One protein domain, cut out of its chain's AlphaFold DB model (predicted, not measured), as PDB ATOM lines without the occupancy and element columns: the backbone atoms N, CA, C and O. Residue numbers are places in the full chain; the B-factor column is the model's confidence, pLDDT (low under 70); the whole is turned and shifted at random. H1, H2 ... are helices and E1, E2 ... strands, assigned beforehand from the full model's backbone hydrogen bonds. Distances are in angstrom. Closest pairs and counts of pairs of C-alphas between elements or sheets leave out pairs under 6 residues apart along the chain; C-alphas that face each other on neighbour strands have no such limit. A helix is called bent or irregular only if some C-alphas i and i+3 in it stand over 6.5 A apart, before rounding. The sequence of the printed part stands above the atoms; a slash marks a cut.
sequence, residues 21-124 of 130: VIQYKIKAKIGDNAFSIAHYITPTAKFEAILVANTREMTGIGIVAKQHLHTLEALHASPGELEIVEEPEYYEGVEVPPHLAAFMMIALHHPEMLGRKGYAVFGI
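This is residues 21 to 124 of the 130 residues of an uncharacterized protein of Ralstonia pickettii OR214 (UniProt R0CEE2). A twisted sheet of six strands forms a slab with helices over both faces: H2 crosses one face with the short H3 after it, and H1 covers part of the other face near E4 and E6. These make three layers, helix, sheet and helix, and the link after H1 takes the chain to the far edge strand, E5. The 104 printed residues hold three named helices and six named strands, in the order E1 E2 E3 E4 H1 E5 H2 H3 E6; the class is mixed, helices and strands. The mixed sheet runs E5 E1 E2 E3 E4 E6, with E5 and E1 parallel and the other neighbours antiparallel. The whole is compact, with a radius of gyration of the C-alphas of 13.4 A and spans of 38 by 31 by 23 A.

E1, residues 21 to 30, E2, residues 33 to 41, E3, residues 46 to 54, and E4, residues 59 to 65, form a meander, each strand the antiparallel neighbour of the one before, in three hairpins. Within hydrogen-bond range are N 28 and O 35 across E1 and E2, at 2.9 A, N 36 and O 51 across E2 and E3, at 2.8 A, and N 52 and O 61 across E3 and E4, at 2.9 A. The edge strand E6, residues 119 to 124, is antiparallel to E4, with N 62 and O 122 at 2.8 A. The other edge strand, E5, residues 89 to 92, is parallel to E1 at 24 degrees, with N 27 and O 89 at 2.8 A. H2, residues 98 to 109, is on the sheet at a height of 8.7 A and runs across the strands, at 80 degrees to E2 on the local plane; the C-alphas of Val 52 and Met 104, the closest of E3 and H2, are 6.3 A apart. H3, residues 111 to 114, is on the same face, and H2 and H3 only just touch, only at the corner, with 3 pairs of C-alphas within 8 A, the closest being Ala 107 and Leu 114, 7.1 A. H1, residues 66 to 77, is on the opposite face at a height of 6.8 A, slantwise to the strands at 34 degrees to E4 on the local plane; the closest C-alphas of H1 and E6 are Lys 66 and Tyr 119, 4.9 A. H1 is apart from H2 and H3. In H2 every O i to N i+4 pair is within hydrogen-bond range, in H1 6 of 8 are, and H3 is too short for such a pair.

E1 begins at C-alpha 21 (8.252, 11.581, -141.910), is 26.0 A long and bends by 62 degrees at residue 25. E2 is 25.4 A, E3 26.3 A and E4 20.5 A long. H1 is 17.6 A long and irregular, with C-alphas 67 and 70 7.7 A apart. H2 is 16.5 A long from C-alpha 98 (-3.629, 22.354, -166.359). E6 is 15.6 A long and ends at C-alpha 124 (4.621, 1.598, -157.886).

The two C-alphas farthest apart are those of Thr 44 and Val 94, 38.8 A. The printed part has no cut. The link from H1 to E5, 11 residues, is long; the others are tight. Mean pLDDT of the printed part is 87.6, and residues 79 to 85 are under 70.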
ATOM      1  N   VAL A  21       9.314  10.587-141.806       82.50
ATOM      2  CA  VAL A  21       8.252  11.581-141.910       82.50
ATOM      3  C   VAL A  21       7.966  11.838-143.387       82.50
ATOM      4  O   VAL A  21       8.898  11.991-144.184       82.50
ATOM      5  N   ILE A  22       6.682  11.892-143.757       84.06
ATOM      6  CA  ILE A  22       6.242  12.226-145.116       84.06
ATOM      7  C   ILE A  22       5.396  13.493-145.053       84.06
ATOM      8  O   ILE A  22       4.258  13.492-144.589       84.06
ATOM      9  N   GLN A  23       5.943  14.580-145.582       86.50
ATOM     10  CA  GLN A  23       5.249  15.858-145.691       86.50
ATOM     11  C   GLN A  23       4.733  16.040-147.111       86.50
ATOM     12  O   GLN A  23       5.510  16.251-148.044       86.50
ATOM     13  N   TYR A  24       3.416  15.969-147.287       85.81
ATOM     14  CA  TYR A  24       2.802  16.260-148.576       85.81
ATOM     15  C   TYR A  24       2.784  17.770-148.811       85.81
ATOM     16  O   TYR A  24       2.252  18.519-148.000       85.81
ATOM     17  N   LYS A  25       3.333  18.208-149.944       88.62
ATOM     18  CA  LYS A  25       3.273  19.607-150.388       88.62
ATOM     19  C   LYS A  25       2.050  19.860-151.251       88.62
ATOM     20  O   LYS A  25       1.337  20.835-151.053       88.62
ATOM     21  N   ILE A  26       1.824  18.960-152.205       91.44
ATOM     22  CA  ILE A  26       0.718  19.033-153.155       91.44
ATOM     23  C   ILE A  26       0.059  17.665-153.213       91.44
ATOM     24  O   ILE A  26       0.750  16.645-153.282       91.44
ATOM     25  N   LYS A  27      -1.268  17.655-153.230       93.44
ATOM     26  CA  LYS A  27      -2.100  16.525-153.630       93.44
ATOM     27  C   LYS A  27      -3.077  17.001-154.701       93.44
ATOM     28  O   LYS A  27      -3.681  18.060-154.564       93.44
ATOM     29  N   ALA A  28      -3.230  16.227-155.764       94.12
ATOM     30  CA  ALA A  28      -4.207  16.511-156.803       94.12
ATOM     31  C   ALA A  28      -4.926  15.234-157.243       94.12
ATOM     32  O   ALA A  28      -4.324  14.158-157.253       94.12
ATOM     33  N   LYS A  29      -6.203  15.354-157.613       94.56
ATOM     34  CA  LYS A  29      -7.020  14.230-158.084       94.56
ATOM     35  C   LYS A  29      -7.884  14.613-159.287       94.56
ATOM     36  O   LYS A  29      -8.593  15.617-159.248       94.56
ATOM     37  N   ILE A  30      -7.862  13.792-160.339       94.62
ATOM     38  CA  ILE A  30      -8.755  13.890-161.506       94.62
ATOM     39  C   ILE A  30      -9.319  12.498-161.792       94.62
ATOM     40  O   ILE A  30      -8.609  11.637-162.311       94.62
ATOM     41  N   GLY A  31     -10.596  12.279-161.470       93.00
ATOM     42  CA  GLY A  31     -11.207  10.951-161.581       93.00
ATOM     43  C   GLY A  31     -10.444   9.926-160.738       93.00
ATOM     44  O   GLY A  31     -10.254  10.138-159.539       93.00
ATOM     45  N   ASP A  32      -9.974   8.858-161.382       92.94
ATOM     46  CA  ASP A  32      -9.175   7.794-160.757       92.94
ATOM     47  C   ASP A  32      -7.674   8.128-160.679       92.94
ATOM     48  O   ASP A  32      -6.896   7.380-160.094       92.94
ATOM     49  N   ASN A  33      -7.232   9.248-161.255       93.44
ATOM     50  CA  ASN A  33      -5.824   9.623-161.250       93.44
ATOM     51  C   ASN A  33      -5.513  10.484-160.024       93.44
ATOM     52  O   ASN A  33      -6.140  11.522-159.806       93.44
ATOM     53  N   ALA A  34      -4.500  10.090-159.261       93.62
ATOM     54  CA  ALA A  34      -3.980  10.805-158.110       93.62
ATOM     55  C   ALA A  34      -2.539  11.259-158.363       93.62
ATOM     56  O   ALA A  34      -1.749  10.581-159.014       93.62
ATOM     57  N   PHE A  35      -2.194  12.418-157.821       93.94
ATOM     58  CA  PHE A  35      -0.874  13.017-157.894       93.94
ATOM     59  C   PHE A  35      -0.480  13.529-156.520       93.94
ATOM     60  O   PHE A  35      -1.303  14.094-155.796       93.94
ATOM     61  N   SER A  36       0.793  13.386-156.173       92.88
ATOM     62  CA  SER A  36       1.341  14.054-155.005       92.88
ATOM     63  C   SER A  36       2.810  14.412-155.162       92.88
ATOM     64  O   SER A  36       3.570  13.710-155.829       92.88
ATOM     65  N   ILE A  37       3.202  15.498-154.501       92.88
ATOM     66  CA  ILE A  37       4.599  15.821-154.215       92.88
ATOM     67  C   ILE A  37       4.779  15.695-152.713       92.88
ATOM     68  O   ILE A  37       4.055  16.344-151.950       92.88
ATOM     69  N   ALA A  38       5.745  14.888-152.293       90.25
ATOM     70  CA  ALA A  38       6.046  14.683-150.888       90.25
ATOM     71  C   ALA A  38       7.535  14.874-150.598       90.25
ATOM     72  O   ALA A  38       8.399  14.459-151.372       90.25
ATOM     73  N   HIS A  39       7.820  15.497-149.460       90.31
ATOM     74  CA  HIS A  39       9.143  15.556-148.865       90.31
ATOM     75  C   HIS A  39       9.273  14.408-147.865       90.31
ATOM     76  O   HIS A  39       8.524  14.320-146.892       90.31
ATOM     77  N   TYR A  40      10.226  13.526-148.132       88.31
ATOM     78  CA  TYR A  40      10.598  12.410-147.286       88.31
ATOM     79  C   TYR A  40      11.752  12.839-146.400       88.31
ATOM     80  O   TYR A  40      12.810  13.242-146.891       88.31
ATOM     81  N   ILE A  41      11.555  12.731-145.094       87.44
ATOM     82  CA  ILE A  41      12.587  12.952-144.090       87.44
ATOM     83  C   ILE A  41      12.790  11.617-143.388       87.44
ATOM     84  O   ILE A  41      11.957  11.175-142.606       87.44
ATOM     85  N   THR A  42      13.887  10.955-143.718       84.38
ATOM     86  CA  THR A  42      14.309   9.687-143.117       84.38
ATOM     87  C   THR A  42      15.510   9.936-142.200       84.38
ATOM     88  O   THR A  42      16.135  11.000-142.297       84.38
ATOM     89  N   PRO A  43      15.917   8.959-141.372       81.88
ATOM     90  CA  PRO A  43      17.101   9.108-140.526       81.88
ATOM     91  C   PRO A  43      18.395   9.349-141.318       81.88
ATOM     92  O   PRO A  43      19.337   9.943-140.802       81.88
ATOM     93  N   THR A  44      18.457   8.893-142.574       83.19
ATOM     94  CA  THR A  44      19.680   8.908-143.395       83.19
ATOM     95  C   THR A  44      19.609   9.832-144.608       83.19
ATOM     96  O   THR A  44      20.640  10.123-145.212       83.19
ATOM     97  N   ALA A  45      18.422  10.312-144.984       86.94
ATOM     98  CA  ALA A  45      18.221  11.129-146.177       86.94
ATOM     99  C   ALA A  45      16.998  12.044-146.064       86.94
ATOM    100  O   ALA A  45      15.969  11.669-145.499       86.94
ATOM    101  N   LYS A  46      17.093  13.221-146.689       90.69
ATOM    102  CA  LYS A  46      15.971  14.134-146.925       90.69
ATOM    103  C   LYS A  46      15.838  14.360-148.424       90.69
ATOM    104  O   LYS A  46      16.825  14.735-149.056       90.69
ATOM    105  N   PHE A  47      14.671  14.087-148.997       92.75
ATOM    106  CA  PHE A  47      14.478  14.157-150.445       92.75
ATOM    107  C   PHE A  47      13.015  14.323-150.844       92.75
ATOM    108  O   PHE A  47      12.108  13.920-150.126       92.75
ATOM    109  N   GLU A  48      12.779  14.890-152.022       93.12
ATOM    110  CA  GLU A  48      11.440  14.989-152.600       93.12
ATOM    111  C   GLU A  48      11.185  13.850-153.582       93.12
ATOM    112  O   GLU A  48      12.082  13.445-154.329       93.12
ATOM    113  N   ALA A  49       9.944  13.372-153.609       93.44
ATOM    114  CA  ALA A  49       9.462  12.485-154.652       93.44
ATOM    115  C   ALA A  49       8.103  12.947-155.176       93.44
ATOM    116  O   ALA A  49       7.306  13.562-154.460       93.44
ATOM    117  N   ILE A  50       7.857  12.626-156.442       94.50
ATOM    118  CA  ILE A  50       6.562  12.795-157.094       94.50
ATOM    119  C   ILE A  50       5.959  11.407-157.261       94.50
ATOM    120  O   ILE A  50       6.622  10.510-157.783       94.50
ATOM    121  N   LEU A  51       4.709  11.243-156.843       93.25
ATOM    122  CA  LEU A  51       3.944  10.020-157.044       93.25
ATOM    123  C   LEU A  51       2.739  10.336-157.921       93.25
ATOM    124  O   LEU A  51       1.989  11.270-157.628       93.25
ATOM    125  N   VAL A  52       2.543   9.547-158.972       94.19
ATOM    126  CA  VAL A  52       1.344   9.595-159.811       94.19
ATOM    127  C   VAL A  52       0.753   8.201-159.864       94.19
ATOM    128  O   VAL A  52       1.469   7.246-160.130       94.19
ATOM    129  N   ALA A  53      -0.536   8.074-159.603       93.88
ATOM    130  CA  ALA A  53      -1.210   6.793-159.498       93.88
ATOM    131  C   ALA A  53      -2.545   6.820-160.233       93.88
ATOM    132  O   ALA A  53      -3.205   7.854-160.277       93.88
ATOM    133  N   ASN A  54      -2.955   5.672-160.753       92.75
ATOM    134  CA  ASN A  54      -4.330   5.391-161.118       92.75
ATOM    135  C   ASN A  54      -4.912   4.447-160.054       92.75
ATOM    136  O   ASN A  54      -4.502   3.295-159.928       92.75
ATOM    137  N   THR A  55      -5.857   4.943-159.260       89.06
ATOM    138  CA  THR A  55      -6.453   4.204-158.140       89.06
ATOM    139  C   THR A  55      -7.421   3.119-158.590       89.06
ATOM    140  O   THR A  55      -7.761   2.253-157.799       89.06
ATOM    141  N   ARG A  56      -7.885   3.146-159.842       89.56
ATOM    142  CA  ARG A  56      -8.719   2.078-160.400       89.56
ATOM    143  C   ARG A  56      -7.876   0.904-160.887       89.56
ATOM    144  O   ARG A  56      -8.267  -0.244-160.708       89.56
ATOM    145  N   GLU A  57      -6.742   1.191-161.511       88.19
ATOM    146  CA  GLU A  57      -5.801   0.179-162.002       88.19
ATOM    147  C   GLU A  57      -4.849  -0.318-160.911       88.19
ATOM    148  O   GLU A  57      -4.185  -1.333-161.096       88.19
ATOM    149  N   MET A  58      -4.810   0.363-159.762       87.69
ATOM    150  CA  MET A  58      -3.928   0.056-158.632       87.69
ATOM    151  C   MET A  58      -2.438   0.109-158.998       87.69
ATOM    152  O   MET A  58      -1.587  -0.546-158.392       87.69
ATOM    153  N   THR A  59      -2.111   0.939-159.982       88.12
ATOM    154  CA  THR A  59      -0.769   1.130-160.528       88.12
ATOM    155  C   THR A  59      -0.380   2.596-160.452       88.12
ATOM    156  O   THR A  59      -1.211   3.499-160.325       88.12
ATOM    157  N   GLY A  60       0.915   2.861-160.531       90.44
ATOM    158  CA  GLY A  60       1.413   4.216-160.629       90.44
ATOM    159  C   GLY A  60       2.884   4.266-160.974       90.44
ATOM    160  O   GLY A  60       3.539   3.245-161.190       90.44
ATOM    161  N   ILE A  61       3.414   5.481-160.954       91.56
ATOM    162  CA  ILE A  61       4.834   5.752-161.062       91.56
ATOM    163  C   ILE A  61       5.322   6.617-159.901       91.56
ATOM    164  O   ILE A  61       4.637   7.531-159.430       91.56
ATOM    165  N   GLY A  62       6.544   6.334-159.465       92.25
ATOM    166  CA  GLY A  62       7.333   7.191-158.598       92.25
ATOM    167  C   GLY A  62       8.454   7.858-159.387       92.25
ATOM    168  O   GLY A  62       9.055   7.257-160.280       92.25
ATOM    169  N   ILE A  63       8.743   9.114-159.052       93.75
ATOM    170  CA  ILE A  63       9.831   9.893-159.645       93.75
ATOM    171  C   ILE A  63      10.654  10.496-158.518       93.75
ATOM    172  O   ILE A  63      10.126  11.196-157.652       93.75
ATOM    173  N   VAL A  64      11.956  10.237-158.537       94.44
ATOM    174  CA  VAL A  64      12.878  10.642-157.471       94.44
ATOM    175  C   VAL A  64      14.281  10.866-158.031       94.44
ATOM    176  O   VAL A  64      14.627  10.336-159.087       94.44
ATOM    177  N   ALA A  65      15.123  11.651-157.357       93.19
ATOM    178  CA  ALA A  65      16.536  11.727-157.724       93.19
ATOM    179  C   ALA A  65      17.200  10.339-157.601       93.19
ATOM    180  O   ALA A  65      16.979   9.633-156.617       93.19
ATOM    181  N   LYS A  66      18.047   9.955-158.569       93.38
ATOM    182  CA  LYS A  66      18.627   8.595-158.674       93.38
ATOM    183  C   LYS A  66      19.299   8.113-157.388       93.38
ATOM    184  O   LYS A  66      19.180   6.947-157.040       93.38
ATOM    185  N   GLN A  67      19.970   9.016-156.675       93.38
ATOM    186  CA  GLN A  67      20.658   8.709-155.418       93.38
ATOM    187  C   GLN A  67      19.716   8.293-154.270       93.38
ATOM    188  O   GLN A  67      20.181   7.731-153.286       93.38
ATOM    189  N   HIS A  68      18.409   8.558-154.385       93.06
ATOM    190  CA  HIS A  68      17.395   8.231-153.376       93.06
ATOM    191  C   HIS A  68      16.430   7.125-153.827       93.06
ATOM    192  O   HIS A  68      15.502   6.809-153.087       93.06
ATOM    193  N   LEU A  69      16.643   6.523-155.008       90.75
ATOM    194  CA  LEU A  69      15.771   5.475-155.549       90.75
ATOM    195  C   LEU A  69      15.595   4.323-154.554       90.75
ATOM    196  O   LEU A  69      14.480   4.059-154.121       90.75
ATOM    197  N   HIS A  70      16.698   3.714-154.117       89.38
ATOM    198  CA  HIS A  70      16.646   2.579-153.192       89.38
ATOM    199  C   HIS A  70      16.051   2.936-151.827       89.38
ATOM    200  O   HIS A  70      15.388   2.110-151.206       89.38
ATOM    201  N   THR A  71      16.254   4.172-151.358       88.69
ATOM    202  CA  THR A  71      15.625   4.649-150.123       88.69
ATOM    203  C   THR A  71      14.110   4.709-150.284       88.69
ATOM    204  O   THR A  71      13.387   4.222-149.420       88.69
ATOM    205  N   LEU A  72      13.620   5.266-151.392       87.44
ATOM    206  CA  LEU A  72      12.188   5.359-151.651       87.44
ATOM    207  C   LEU A  72      11.556   3.979-151.894       87.44
ATOM    208  O   LEU A  72      10.505   3.695-151.329       87.44
ATOM    209  N   GLU A  73      12.209   3.096-152.652       86.12
ATOM    210  CA  GLU A  73      11.763   1.707-152.854       86.12
ATOM    211  C   GLU A  73      11.597   0.969-151.516       86.12
ATOM    212  O   GLU A  73      10.559   0.351-151.273       86.12
ATOM    213  N   ALA A  74      12.575   1.091-150.611       83.81
ATOM    214  CA  ALA A  74      12.513   0.478-149.287       83.81
ATOM    215  C   ALA A  74      11.342   1.014-148.444       83.81
ATOM    216  O   ALA A  74      10.657   0.235-147.778       83.81
ATOM    217  N   LEU A  75      11.069   2.322-148.507       81.75
ATOM    218  CA  LEU A  75       9.937   2.940-147.806       81.75
ATOM    219  C   LEU A  75       8.580   2.469-148.334       81.75
ATOM    220  O   LEU A  75       7.649   2.308-147.551       81.75
ATOM    221  N   HIS A  76       8.457   2.241-149.643       76.94
ATOM    222  CA  HIS A  76       7.228   1.706-150.229       76.94
ATOM    223  C   HIS A  76       7.030   0.217-149.914       76.94
ATOM    224  O   HIS A  76       5.894  -0.211-149.723       76.94
ATOM    225  N   ALA A  77       8.111  -0.563-149.826       76.00
ATOM    226  CA  ALA A  77       8.048  -1.981-149.470       76.00
ATOM    227  C   ALA A  77       7.721  -2.211-147.984       76.00
ATOM    228  O   ALA A  77       7.010  -3.152-147.642       76.00
ATOM    229  N   SER A  78       8.236  -1.353-147.102       72.81
ATOM    230  CA  SER A  78       8.011  -1.427-145.659       72.81
ATOM    231  C   SER A  78       7.745  -0.027-145.100       72.81
ATOM    232  O   SER A  78       8.640   0.576-144.499       72.81
ATOM    233  N   PRO A  79       6.525   0.509-145.286       64.50
ATOM    234  CA  PRO A  79       6.165   1.803-144.732       64.50
ATOM    235  C   PRO A  79       6.205   1.709-143.205       64.50
ATOM    236  O   PRO A  79       5.398   1.003-142.603       64.50
ATOM    237  N   GLY A  80       7.175   2.388-142.587       64.44
ATOM    238  CA  GLY A  80       7.235   2.548-141.134       64.44
ATOM    239  C   GLY A  80       6.078   3.401-140.604       64.44
ATOM    240  O   GLY A  80       5.111   3.676-141.314       64.44
ATOM    241  N   GLU A  81       6.179   3.858-139.354       62.66
ATOM    242  CA  GLU A  81       5.245   4.861-138.830       62.66
ATOM    243  C   GLU A  81       5.317   6.122-139.696       62.66
ATOM    244  O   GLU A  81       6.374   6.742-139.811       62.66
ATOM    245  N   LEU A  82       4.202   6.453-140.349       63.97
ATOM    246  CA  LEU A  82       4.083   7.612-141.220       63.97
ATOM    247  C   LEU A  82       3.442   8.753-140.444       63.97
ATOM    248  O   LEU A  82       2.277   8.670-140.059       63.97
ATOM    249  N   GLU A  83       4.187   9.836-140.275       67.88
ATOM    250  CA  GLU A  83       3.655  11.084-139.744       67.88
ATOM    251  C   GLU A  83       3.422  12.074-140.891       67.88
ATOM    252  O   GLU A  83       4.354  12.415-141.627       67.88
ATOM    253  N   ILE A  84       2.169  12.514-141.050       66.19
ATOM    254  CA  ILE A  84       1.794  13.621-141.936       66.19
ATOM    255  C   ILE A  84       1.743  14.875-141.071       66.19
ATOM    256  O   ILE A  84       0.843  15.028-140.252       66.19
ATOM    257  N   VAL A  85       2.730  15.751-141.242       66.94
ATOM    258  CA  VAL A  85       2.973  16.871-140.312       66.94
ATOM    259  C   VAL A  85       2.289  18.175-140.733       66.94
ATOM    260  O   VAL A  85       2.129  19.073-139.916       66.94
ATOM    261  N   GLU A  86       1.877  18.291-142.000       70.88
ATOM    262  CA  GLU A  86       1.246  19.495-142.556       70.88
ATOM    263  C   GLU A  86       0.115  19.136-143.531       70.88
ATOM    264  O   GLU A  86       0.173  18.113-144.223       70.88
ATOM    265  N   GLU A  87      -0.917  19.987-143.590       77.56
ATOM    266  CA  GLU A  87      -1.972  19.882-144.601       77.56
ATOM    267  C   GLU A  87      -1.416  20.290-145.978       77.56
ATOM    268  O   GLU A  87      -0.962  21.429-146.135       77.56
ATOM    269  N   PRO A  88      -1.448  19.400-146.988       85.12
ATOM    270  CA  PRO A  88      -0.983  19.732-148.327       85.12
ATOM    271  C   PRO A  88      -1.913  20.726-149.014       85.12
ATOM    272  O   PRO A  88      -3.119  20.757-148.764       85.12
ATOM    273  N   GLU A  89      -1.377  21.444-149.999       90.44
ATOM    274  CA  GLU A  89      -2.229  22.083-150.990       90.44
ATOM    275  C   GLU A  89      -2.987  21.005-151.776       90.44
ATOM    276  O   GLU A  89      -2.379  20.089-152.337       90.44
ATOM    277  N   TYR A  90      -4.317  21.091-151.777       91.69
ATOM    278  CA  TYR A  90      -5.193  20.082-152.361       91.69
ATOM    279  C   TYR A  90      -5.983  20.650-153.539       91.69
ATOM    280  O   TYR A  90      -6.575  21.723-153.432       91.69
ATOM    281  N   TYR A  91      -6.010  19.899-154.638       92.62
ATOM    282  CA  TYR A  91      -6.765  20.217-155.847       92.62
ATOM    283  C   TYR A  91      -7.605  19.022-156.298       92.62
ATOM    284  O   TYR A  91      -7.110  17.893-156.340       92.62
ATOM    285  N   GLU A  92      -8.844  19.256-156.728       94.19
ATOM    286  CA  GLU A  92      -9.714  18.181-157.214       94.19
ATOM    287  C   GLU A  92     -10.530  18.584-158.445       94.19
ATOM    288  O   GLU A  92     -11.046  19.697-158.558       94.19
ATOM    289  N   GLY A  93     -10.636  17.657-159.397       91.69
ATOM    290  CA  GLY A  93     -11.438  17.821-160.601       91.69
ATOM    291  C   GLY A  93     -11.024  19.048-161.413       91.69
ATOM    292  O   GLY A  93      -9.891  19.144-161.882       91.69
ATOM    293  N   VAL A  94     -11.959  19.983-161.593       88.31
ATOM    294  CA  VAL A  94     -11.766  21.190-162.418       88.31
ATOM    295  C   VAL A  94     -10.802  22.205-161.801       88.31
ATOM    296  O   VAL A  94     -10.335  23.099-162.501       88.31
ATOM    297  N   GLU A  95     -10.493  22.076-160.508       92.44
ATOM    298  CA  GLU A  95      -9.562  22.968-159.815       92.44
ATOM    299  C   GLU A  95      -8.098  22.583-160.048       92.44
ATOM    300  O   GLU A  95      -7.206  23.376-159.752       92.44
ATOM    301  N   VAL A  96      -7.831  21.392-160.597       93.19
ATOM    302  CA  VAL A  96      -6.466  20.929-160.853       93.19
ATOM    303  C   VAL A  96      -5.809  21.797-161.934       93.19
ATOM    304  O   VAL A  96      -6.302  21.854-163.065       93.19
ATOM    305  N   PRO A  97      -4.669  22.452-161.635       94.44
ATOM    306  CA  PRO A  97      -3.950  23.261-162.604       94.44
ATOM    307  C   PRO A  97      -3.630  22.480-163.892       94.44
ATOM    308  O   PRO A  97      -3.132  21.354-163.808       94.44
ATOM    309  N   PRO A  98      -3.810  23.071-165.092       93.94
ATOM    310  CA  PRO A  98      -3.629  22.354-166.359       93.94
ATOM    311  C   PRO A  98      -2.252  21.705-166.537       93.94
ATOM    312  O   PRO A  98      -2.136  20.650-167.152       93.94
ATOM    313  N   HIS A  99      -1.201  22.307-165.974       92.88
ATOM    314  CA  HIS A  99       0.146  21.741-166.018       92.88
ATOM    315  C   HIS A  99       0.290  20.487-165.140       92.88
ATOM    316  O   HIS A  99       1.004  19.566-165.532       92.88
ATOM    317  N   LEU A 100      -0.405  20.414-163.996       92.94
ATOM    318  CA  LEU A 100      -0.456  19.199-163.176       92.94
ATOM    319  C   LEU A 100      -1.268  18.114-163.881       92.94
ATOM    320  O   LEU A 100      -0.803  16.983-163.975       92.94
ATOM    321  N   ALA A 101      -2.417  18.465-164.464       93.50
ATOM    322  CA  ALA A 101      -3.216  17.531-165.256       93.50
ATOM    323  C   ALA A 101      -2.410  16.940-166.431       93.50
ATOM    324  O   ALA A 101      -2.381  15.725-166.624       93.50
ATOM    325  N   ALA A 102      -1.692  17.785-167.180       93.31
ATOM    326  CA  ALA A 102      -0.820  17.345-168.268       93.31
ATOM    327  C   ALA A 102       0.316  16.440-167.767       93.31
ATOM    328  O   ALA A 102       0.613  15.422-168.390       93.31
ATOM    329  N   PHE A 103       0.926  16.777-166.628       93.56
ATOM    330  CA  PHE A 103       1.955  15.941-166.018       93.56
ATOM    331  C   PHE A 103       1.412  14.567-165.617       93.56
ATOM    332  O   PHE A 103       2.052  13.565-165.911       93.56
ATOM    333  N   MET A 104       0.230  14.507-164.996       93.69
ATOM    334  CA  MET A 104      -0.429  13.250-164.619       93.69
ATOM    335  C   MET A 104      -0.672  12.355-165.836       93.69
ATOM    336  O   MET A 104      -0.374  11.164-165.792       93.69
ATOM    337  N   MET A 105      -1.143  12.936-166.940       92.81
ATOM    338  CA  MET A 105      -1.343  12.213-168.198       92.81
ATOM    339  C   MET A 105      -0.028  11.665-168.763       92.81
ATOM    340  O   MET A 105       0.042  10.495-169.130       92.81
ATOM    341  N   ILE A 106       1.029  12.481-168.805       92.62
ATOM    342  CA  ILE A 106       2.350  12.037-169.273       92.62
ATOM    343  C   ILE A 106       2.898  10.933-168.365       92.62
ATOM    344  O   ILE A 106       3.397   9.930-168.856       92.62
ATOM    345  N   ALA A 107       2.780  11.092-167.052       92.19
ATOM    346  CA  ALA A 107       3.246  10.126-166.067       92.19
ATOM    347  C   ALA A 107       2.607   8.743-166.222       92.19
ATOM    348  O   ALA A 107       3.308   7.740-166.129       92.19
ATOM    349  N   LEU A 108       1.301   8.686-166.474       90.25
ATOM    350  CA  LEU A 108       0.575   7.421-166.564       90.25
ATOM    351  C   LEU A 108       0.677   6.763-167.946       90.25
ATOM    352  O   LEU A 108       0.680   5.539-168.029       90.25
ATOM    353  N   HIS A 109       0.777   7.548-169.025       91.06
ATOM    354  CA  HIS A 109       0.737   7.014-170.395       91.06
ATOM    355  C   HIS A 109       2.086   7.010-171.118       91.06
ATOM    356  O   HIS A 109       2.280   6.204-172.024       91.06
ATOM    357  N   HIS A 110       3.003   7.895-170.727       90.94
ATOM    358  CA  HIS A 110       4.313   8.083-171.355       90.94
ATOM    359  C   HIS A 110       5.442   8.273-170.316       90.94
ATOM    360  O   HIS A 110       6.193   9.258-170.383       90.94
ATOM    361  N   PRO A 111       5.581   7.377-169.315       87.69
ATOM    362  CA  PRO A 111       6.581   7.522-168.253       87.69
ATOM    363  C   PRO A 111       8.026   7.565-168.776       87.69
ATOM    364  O   PRO A 111       8.896   8.178-168.151       87.69
ATOM    365  N   GLU A 112       8.297   6.990-169.949       86.06
ATOM    366  CA  GLU A 112       9.585   7.056-170.642       86.06
ATOM    367  C   GLU A 112      10.029   8.493-170.950       86.06
ATOM    368  O   GLU A 112      11.227   8.777-170.968       86.06
ATOM    369  N   MET A 113       9.086   9.431-171.110       87.06
ATOM    370  CA  MET A 113       9.381  10.848-171.348       87.06
ATOM    371  C   MET A 113       9.870  11.587-170.092       87.06
ATOM    372  O   MET A 113      10.396  12.701-170.188       87.06
ATOM    373  N   LEU A 114       9.696  10.992-168.911       85.00
ATOM    374  CA  LEU A 114      10.064  11.585-167.625       85.00
ATOM    375  C   LEU A 114      11.481  11.199-167.179       85.00
ATOM    376  O   LEU A 114      12.057  11.854-166.307       85.00
ATOM    377  N   GLY A 115      12.081  10.186-167.810       75.06
ATOM    378  CA  GLY A 115      13.460   9.774-167.566       75.06
ATOM    379  C   GLY A 115      14.459  10.853-167.990       75.06
ATOM    380  O   GLY A 115      14.840  10.946-169.154       75.06
ATOM    381  N   ARG A 116      14.925  11.671-167.041       78.69
ATOM    382  CA  ARG A 116      15.948  12.708-167.272       78.69
ATOM    383  C   ARG A 116      17.241  12.423-166.513       78.69
ATOM    384  O   ARG A 116      17.269  11.683-165.529       78.69
ATOM    385  N   LYS A 117      18.345  13.040-166.956       80.38
ATOM    386  CA  LYS A 117      19.643  12.955-166.266       80.38
ATOM    387  C   LYS A 117      19.465  13.373-164.798       80.38
ATOM    388  O   LYS A 117      19.035  14.485-164.526       80.38
ATOM    389  N   GLY A 118      19.794  12.467-163.875       85.62
ATOM    390  CA  GLY A 118      19.702  12.699-162.428       85.62
ATOM    391  C   GLY A 118      18.431  12.181-161.746       85.62
ATOM    392  O   GLY A 118      18.454  12.028-160.528       85.62
ATOM    393  N   TYR A 119      17.384  11.809-162.491       91.25
ATOM    394  CA  TYR A 119      16.135  11.270-161.934       91.25
ATOM    395  C   TYR A 119      15.904   9.812-162.349       91.25
ATOM    396  O   TYR A 119      16.356   9.368-163.408       91.25
ATOM    397  N   ALA A 120      15.248   9.063-161.473       92.12
ATOM    398  CA  ALA A 120      14.741   7.721-161.704       92.12
ATOM    399  C   ALA A 120      13.213   7.775-161.788       92.12
ATOM    400  O   ALA A 120      12.579   8.522-161.042       92.12
ATOM    401  N   VAL A 121      12.657   6.973-162.693       92.12
ATOM    402  CA  VAL A 121      11.221   6.724-162.835       92.12
ATOM    403  C   VAL A 121      11.030   5.227-162.647       92.12
ATOM    404  O   VAL A 121      11.740   4.446-163.281       92.12
ATOM    405  N   PHE A 122      10.131   4.828-161.756       88.06
ATOM    406  CA  PHE A 122       9.897   3.425-161.420       88.06
ATOM    407  C   PHE A 122       8.409   3.179-161.174       88.06
ATOM    408  O   PHE A 122       7.681   4.089-160.779       88.06
ATOM    409  N   GLY A 123       7.952   1.956-161.439       87.69
ATOM    410  CA  GLY A 123       6.569   1.570-161.178       87.69
ATOM    411  C   GLY A 123       6.306   1.431-159.680       87.69
ATOM    412  O   GLY A 123       7.154   0.927-158.944       87.69
ATOM    413  N   ILE A 124       5.123   1.847-159.239       83.69
ATOM    414  CA  ILE A 124       4.621   1.598-157.886       83.69
ATOM    415  C   ILE A 124       3.326   0.794-157.962       83.69
ATOM    416  O   ILE A 124       2.474   1.042-158.816       83.69
TER     417      ILE A 124